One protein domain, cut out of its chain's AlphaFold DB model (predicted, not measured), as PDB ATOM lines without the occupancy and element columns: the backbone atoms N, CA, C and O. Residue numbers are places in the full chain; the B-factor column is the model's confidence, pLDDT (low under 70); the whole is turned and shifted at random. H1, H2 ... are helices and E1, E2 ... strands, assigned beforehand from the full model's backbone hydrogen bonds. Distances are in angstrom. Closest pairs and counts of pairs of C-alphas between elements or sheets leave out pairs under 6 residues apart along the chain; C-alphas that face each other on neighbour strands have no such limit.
ATOM      1  N   PRO A 163     -23.217  40.889   6.842       77.00
ATOM      2  CA  PRO A 163     -22.187  40.931   7.875       77.00
ATOM      3  C   PRO A 163     -22.682  41.650   9.135       77.00
ATOM      4  O   PRO A 163     -23.280  42.723   9.076       77.00
ATOM      5  N   CYS A 164     -22.399  41.049  10.284       80.62
ATOM      6  CA  CYS A 164     -22.744  41.514  11.619       80.62
ATOM      7  C   CYS A 164     -21.448  41.618  12.431       80.62
ATOM      8  O   CYS A 164     -20.725  40.640  12.639       80.62
ATOM      9  N   GLN A 165     -21.107  42.840  12.834       75.38
ATOM     10  CA  GLN A 165     -19.847  43.133  13.505       75.38
ATOM     11  C   GLN A 165     -19.967  42.818  15.000       75.38
ATOM     12  O   GLN A 165     -20.508  43.614  15.767       75.38
ATOM     13  N   SER A 166     -19.450  41.662  15.427       69.00
ATOM     14  CA  SER A 166     -19.257  41.367  16.850       69.00
ATOM     15  C   SER A 166     -17.890  41.888  17.314       69.00
ATOM     16  O   SER A 166     -16.985  42.116  16.511       69.00
ATOM     17  N   LYS A 167     -17.711  42.081  18.627       63.91
ATOM     18  CA  LYS A 167     -16.502  42.690  19.217       63.91
ATOM     19  C   LYS A 167     -15.182  41.956  18.916       63.91
ATOM     20  O   LYS A 167     -14.131  42.529  19.184       63.91
ATOM     21  N   GLN A 168     -15.212  40.720  18.410       60.34
ATOM     22  CA  GLN A 168     -13.999  39.945  18.103       60.34
ATOM     23  C   GLN A 168     -14.051  39.166  16.776       60.34
ATOM     24  O   GLN A 168     -13.003  38.731  16.309       60.34
ATOM     25  N   THR A 169     -15.219  39.011  16.136       65.50
ATOM     26  CA  THR A 169     -15.365  38.298  14.850       65.50
ATOM     27  C   THR A 169     -16.504  38.883  14.000       65.50
ATOM     28  O   THR A 169     -17.442  39.484  14.529       65.50
ATOM     29  N   ILE A 170     -16.453  38.703  12.676       73.38
ATOM     30  CA  ILE A 170     -17.596  38.988  11.794       73.38
ATOM     31  C   ILE A 170     -18.514  37.764  11.795       73.38
ATOM     32  O   ILE A 170     -18.105  36.680  11.384       73.38
ATOM     33  N   ALA A 171     -19.741  37.942  12.273       76.94
ATOM     34  CA  ALA A 171     -20.816  36.964  12.161       76.94
ATOM     35  C   ALA A 171     -21.630  37.247  10.890       76.94
ATOM     36  O   ALA A 171     -21.734  38.396  10.467       76.94
ATOM     37  N   CYS A 172     -22.225  36.225  10.277       82.56
ATOM     38  CA  CYS A 172     -23.070  36.396   9.093       82.56
ATOM     39  C   CYS A 172     -24.526  36.082   9.436       82.56
ATOM     40  O   CYS A 172     -24.838  34.991   9.912       82.56
ATOM     41  N   CYS A 173     -25.428  37.024   9.169       84.44
ATOM     42  CA  CYS A 173     -26.860  36.792   9.279       84.44
ATOM     43  C   CYS A 173     -27.329  35.893   8.124       84.44
ATOM     44  O   CYS A 173     -27.002  36.191   6.981       84.44
ATOM     45  N   PRO A 174     -28.147  34.854   8.363       81.12
ATOM     46  CA  PRO A 174     -28.598  33.917   7.324       81.12
ATOM     47  C   PRO A 174     -29.648  34.503   6.360       81.12
ATOM     48  O   PRO A 174     -30.191  33.780   5.530       81.12
ATOM     49  N   MET A 175     -29.972  35.789   6.510       78.50
ATOM     50  CA  MET A 175     -30.945  36.518   5.704       78.50
ATOM     51  C   MET A 175     -30.256  37.679   4.993       78.50
ATOM     52  O   MET A 175     -29.329  38.291   5.532       78.50
ATOM     53  N   GLU A 176     -30.783  38.022   3.823       75.56
ATOM     54  CA  GLU A 176     -30.430  39.244   3.116       75.56
ATOM     55  C   GLU A 176     -30.968  40.463   3.886       75.56
ATOM     56  O   GLU A 176     -32.120  40.482   4.319       75.56
ATOM     57  N   ASN A 177     -30.128  41.481   4.079       74.44
ATOM     58  CA  ASN A 177     -30.440  42.729   4.785       74.44
ATOM     59  C   ASN A 177     -30.938  42.548   6.236       74.44
ATOM     60  O   ASN A 177     -31.789  43.308   6.720       74.44
ATOM     61  N   GLY A 178     -30.413  41.540   6.939       79.62
ATOM     62  CA  GLY A 178     -30.723  41.293   8.347       79.62
ATOM     63  C   GLY A 178     -30.184  42.390   9.271       79.62
ATOM     64  O   GLY A 178     -29.054  42.853   9.121       79.62
ATOM     65  N   VAL A 179     -30.979  42.793  10.261       86.12
ATOM     66  CA  VAL A 179     -30.577  43.737  11.310       86.12
ATOM     67  C   VAL A 179     -29.804  42.979  12.391       86.12
ATOM     68  O   VAL A 179     -30.355  42.098  13.051       86.12
ATOM     69  N   CYS A 180     -28.530  43.334  12.561       85.00
ATOM     70  CA  CYS A 180     -27.624  42.774  13.565       85.00
ATOM     71  C   CYS A 180     -28.011  43.261  14.971       85.00
ATOM     72  O   CYS A 180     -28.100  44.469  15.219       85.00
ATOM     73  N   CYS A 181     -28.249  42.326  15.889       84.62
ATOM     74  CA  CYS A 181     -28.535  42.641  17.282       84.62
ATOM     75  C   CYS A 181     -27.232  42.903  18.072       84.62
ATOM     76  O   CYS A 181     -26.164  42.426  17.683       84.62
ATOM     77  N   PRO A 182     -27.273  43.684  19.171       78.69
ATOM     78  CA  PRO A 182     -26.071  44.121  19.901       78.69
ATOM     79  C   PRO A 182     -25.263  42.981  20.543       78.69
ATOM     80  O   PRO A 182     -24.113  43.177  20.936       78.69
ATOM     81  N   ASP A 183     -25.862  41.804  20.665       73.75
ATOM     82  CA  ASP A 183     -25.256  40.554  21.117       73.75
ATOM     83  C   ASP A 183     -24.402  39.858  20.037       73.75
ATOM     84  O   ASP A 183     -23.584  39.008  20.377       73.75
ATOM     85  N   GLY A 184     -24.546  40.224  18.757       70.75
ATOM     86  CA  GLY A 184     -23.759  39.671  17.648       70.75
ATOM     87  C   GLY A 184     -24.046  38.201  17.309       70.75
ATOM     88  O   GLY A 184     -23.333  37.631  16.485       70.75
ATOM     89  N   LEU A 185     -25.063  37.592  17.932       69.88
ATOM     90  CA  LEU A 185     -25.484  36.201  17.723       69.88
ATOM     91  C   LEU A 185     -26.886  36.106  17.105       69.88
ATOM     92  O   LEU A 185     -27.190  35.129  16.422       69.88
ATOM     93  N   HIS A 186     -27.728  37.120  17.314       84.19
ATOM     94  CA  HIS A 186     -29.087  37.187  16.792       84.19
ATOM     95  C   HIS A 186     -29.204  38.197  15.646       84.19
ATOM     96  O   HIS A 186     -28.601  39.274  15.655       84.19
ATOM     97  N   CYS A 187     -30.038  37.852  14.665       86.56
ATOM     98  CA  CYS A 187     -30.366  38.715  13.539       86.56
ATOM     99  C   CYS A 187     -31.881  38.800  13.367       86.56
ATOM    100  O   CYS A 187     -32.573  37.779  13.385       86.56
ATOM    101  N   CYS A 188     -32.384  40.009  13.140       88.00
ATOM    102  CA  CYS A 188     -33.782  40.249  12.809       88.00
ATOM    103  C   CYS A 188     -33.967  40.486  11.305       88.00
ATOM    104  O   CYS A 188     -33.063  41.006  10.650       88.00
ATOM    105  N   PRO A 189     -35.121  40.118  10.729       86.25
ATOM    106  CA  PRO A 189     -35.430  40.451   9.343       86.25
ATOM    107  C   PRO A 189     -35.564  41.970   9.157       86.25
ATOM    108  O   PRO A 189     -35.810  42.716  10.110       86.25
ATOM    109  N   THR A 190     -35.420  42.441   7.919       83.31
ATOM    110  CA  THR A 190     -35.573  43.861   7.578       83.31
ATOM    111  C   THR A 190     -36.939  44.396   8.031       83.31
ATOM    112  O   THR A 190     -37.967  43.749   7.840       83.31
ATOM    113  N   GLY A 191     -36.961  45.585   8.643       79.19
ATOM    114  CA  GLY A 191     -38.182  46.183   9.205       79.19
ATOM    115  C   GLY A 191     -38.516  45.723  10.627       79.19
ATOM    116  O   GLY A 191     -39.566  46.092  11.148       79.19
ATOM    117  N   TYR A 192     -37.634  44.951  11.269       82.88
ATOM    118  CA  TYR A 192     -37.739  44.585  12.678       82.88
ATOM    119  C   TYR A 192     -36.510  45.061  13.461       82.88
ATOM    120  O   TYR A 192     -35.374  44.929  13.012       82.88
ATOM    121  N   ARG A 193     -36.738  45.583  14.668       83.19
ATOM    122  CA  ARG A 193     -35.702  45.951  15.639       83.19
ATOM    123  C   ARG A 193     -35.499  44.844  16.668       83.19
ATOM    124  O   ARG A 193     -36.450  44.161  17.060       83.19
ATOM    125  N   CYS A 194     -34.274  44.734  17.158       84.25
ATOM    126  CA  CYS A 194     -33.930  43.816  18.232       84.25
ATOM    127  C   CYS A 194     -34.480  44.318  19.575       84.25
ATOM    128  O   CYS A 194     -34.214  45.446  19.992       84.25
ATOM    129  N   ALA A 195     -35.242  43.471  20.256       81.81
ATOM    130  CA  ALA A 195     -35.549  43.552  21.678       81.81
ATOM    131  C   ALA A 195     -34.922  42.336  22.377       81.81
ATOM    132  O   ALA A 195     -34.532  41.382  21.708       81.81
ATOM    133  N   VAL A 196     -34.836  42.368  23.711       76.62
ATOM    134  CA  VAL A 196     -34.353  41.238  24.526       76.62
ATOM    135  C   VAL A 196     -35.153  39.984  24.131       76.62
ATOM    136  O   VAL A 196     -36.360  39.922  24.375       76.62
ATOM    137  N   ASP A 197     -34.495  39.074  23.408       68.00
ATOM    138  CA  ASP A 197     -34.984  37.789  22.882       68.00
ATOM    139  C   ASP A 197     -36.100  37.815  21.816       68.00
ATOM    140  O   ASP A 197     -36.731  36.790  21.551       68.00
ATOM    141  N   LYS A 198     -36.379  38.957  21.168       78.62
ATOM    142  CA  LYS A 198     -37.400  39.016  20.100       78.62
ATOM    143  C   LYS A 198     -37.177  40.118  19.073       78.62
ATOM    144  O   LYS A 198     -36.706  41.204  19.392       78.62
ATOM    145  N   CYS A 199     -37.643  39.873  17.852       85.12
ATOM    146  CA  CYS A 199     -37.717  40.877  16.795       85.12
ATOM    147  C   CYS A 199     -39.070  41.595  16.855       85.12
ATOM    148  O   CYS A 199     -40.121  40.969  16.721       85.12
ATOM    149  N   GLN A 200     -39.066  42.910  17.067       87.75
ATOM    150  CA  GLN A 200     -40.277  43.739  17.064       87.75
ATOM    151  C   GLN A 200     -40.371  44.541  15.771       87.75
ATOM    152  O   GLN A 200     -39.369  45.105  15.351       87.75
ATOM    153  N   LEU A 201     -41.562  44.644  15.176       79.00
ATOM    154  CA  LEU A 201     -41.794  45.492  14.001       79.00
ATOM    155  C   LEU A 201     -41.356  46.934  14.279       79.00
ATOM    156  O   LEU A 201     -41.731  47.529  15.297       79.00
ATOM    157  N   ASP A 202     -40.541  47.481  13.385       74.31
ATOM    158  CA  ASP A 202     -40.139  48.876  13.409       74.31
ATOM    159  C   ASP A 202     -41.229  49.733  12.757       74.31
ATOM    160  O   ASP A 202     -41.400  49.747  11.539       74.31
ATOM    161  N   GLU A 203     -41.981  50.466  13.581       65.69
ATOM    162  CA  GLU A 203     -43.065  51.344  13.120       65.69
ATOM    163  C   GLU A 203     -42.557  52.581  12.356       65.69
ATOM    164  O   GLU A 203     -43.350  53.370  11.850       65.69
ATOM    165  N   ARG A 204     -41.233  52.751  12.225       62.75
ATOM    166  CA  ARG A 204     -40.611  53.723  11.311       62.75
ATOM    167  C   ARG A 204     -40.306  53.161   9.920       62.75
ATOM    168  O   ARG A 204     -39.790  53.903   9.086       62.75
ATOM    169  N   SER A 205     -40.636  51.898   9.639       53.38
ATOM    170  CA  SER A 205     -40.456  51.321   8.305       53.38
ATOM    171  C   SER A 205     -41.346  52.030   7.264       53.38
ATOM    172  O   SER A 205     -42.567  52.103   7.445       53.38
ATOM    173  N   PRO A 206     -40.790  52.510   6.134       55.84
ATOM    174  CA  PRO A 206     -41.529  53.265   5.116       55.84
ATOM    175  C   PRO A 206     -42.647  52.461   4.425       55.84
ATOM    176  O   PRO A 206     -43.533  53.048   3.806       55.84
ATOM    177  N   SER A 207     -42.660  51.132   4.560       55.00
ATOM    178  CA  SER A 207     -43.701  50.257   4.000       55.00
ATOM    179  C   SER A 207     -45.070  50.389   4.687       55.00
ATOM    180  O   SER A 207     -46.092  50.122   4.055       55.00
ATOM    181  N   LEU A 208     -45.122  50.853   5.940       51.44
ATOM    182  CA  LEU A 208     -46.376  51.095   6.669       51.44
ATOM    183  C   LEU A 208     -47.022  52.443   6.316       51.44
ATOM    184  O   LEU A 208     -48.247  52.555   6.337       51.44
ATOM    185  N   PHE A 209     -46.235  53.440   5.899       52.72
ATOM    186  CA  PHE A 209     -46.768  54.737   5.466       52.72
ATOM    187  C   PHE A 209     -47.563  54.641   4.158       52.72
ATOM    188  O   PHE A 209     -48.551  55.352   3.998       52.72
ATOM    189  N   ILE A 210     -47.203  53.724   3.253       54.56
ATOM    190  CA  ILE A 210     -47.953  53.516   2.002       54.56
ATOM    191  C   ILE A 210     -49.319  52.860   2.276       54.56
ATOM    192  O   ILE A 210     -50.319  53.246   1.674       54.56
ATOM    193  N   LEU A 211     -49.400  51.929   3.234       51.94
ATOM    194  CA  LEU A 211     -50.676  51.320   3.641       51.94
ATOM    195  C   LEU A 211     -51.547  52.261   4.487       51.94
ATOM    196  O   LEU A 211     -52.773  52.176   4.413       51.94
ATOM    197  N   ALA A 212     -50.942  53.172   5.253       52.47
ATOM    198  CA  ALA A 212     -51.671  54.209   5.982       52.47
ATOM    199  C   ALA A 212     -52.206  55.316   5.050       52.47
ATOM    200  O   ALA A 212     -53.308  55.808   5.271       52.47
ATOM    201  N   ALA A 213     -51.479  55.662   3.981       53.22
ATOM    202  CA  ALA A 213     -51.906  56.664   2.999       53.22
ATOM    203  C   ALA A 213     -53.006  56.169   2.037       53.22
ATOM    204  O   ALA A 213     -53.764  56.979   1.522       53.22
ATOM    205  N   LEU A 214     -53.139  54.854   1.818       51.00
ATOM    206  CA  LEU A 214     -54.235  54.266   1.022       51.00
ATOM    207  C   LEU A 214     -55.559  54.126   1.795       51.00
ATOM    208  O   LEU A 214     -56.556  53.674   1.233       51.00
ATOM    209  N   ARG A 215     -55.573  54.476   3.087       53.66
ATOM    210  CA  ARG A 215     -56.776  54.502   3.937       53.66
ATOM    211  C   ARG A 215     -57.181  55.918   4.372       53.66
ATOM    212  O   ARG A 215     -58.020  56.034   5.264       53.66
TER     213      ARG A 215
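What this domain is: This is residues 163 to 215 of the 216 residues of an uncharacterized protein of Trichuris muris (UniProt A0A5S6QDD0). Two small two-stranded hairpins, E1 with E2 and E3 with E4, are strung along a loose rod, with a long looping link, residues 174 to 191, between them. The short helix H1 makes one end of the rod, where residues 209 to 215 stick out. The printed part has 53 residues, with the order E1, E2, E3, E4, H1; both sheets are antiparallel, and the class is mixed, with under half of the residues in named elements. The whole is loose, with a radius of gyration of the C-alphas of 13.4 A and spans of 47 by 22 by 14 A.

Where its parts are: Find C-alpha 163 at (-22.187, 40.931, 7.875); from there E1 runs 6.5 A through residues 163 to 165. E2 is residues 170 to 173, 9.8 A long. Further on, E3, residues 192 to 195, covers 9.3 A, and E4, residues 198 to 201, covers 9.9 A. H1, residues 206 to 213, runs 11.1 A and ends at C-alpha 213, at (-51.906, 56.664, 2.999).

How they stand to each other: Look first at the hairpin of E1 and E2, antiparallel at 133 degrees, where N 164 and O 171 are 2.7 A apart, within hydrogen-bond range. In the long link from E2 to E3, residues 179 to 180 pair antiparallel with residues 187 to 188. Next comes the hairpin of E3 and E4, antiparallel at 141 degrees, with N 193 and O 200 within hydrogen-bond range at 2.8 A. E2 and E3 are apart, and H1 is apart from E1, E2 and E3. In H1, 2 of 4 O i to N i+4 pairs are within hydrogen-bond range.

The domain as a whole: The C-alphas farthest apart, Gln 168 and Arg 215, are 47.4 A from each other. The printed part has no cut, and its one long link is E2 to E3, 18 residues. The mean pLDDT of the printed part is 72.6; look for values under 70 at residues 166 to 169, 185, 197 and 203 to 215.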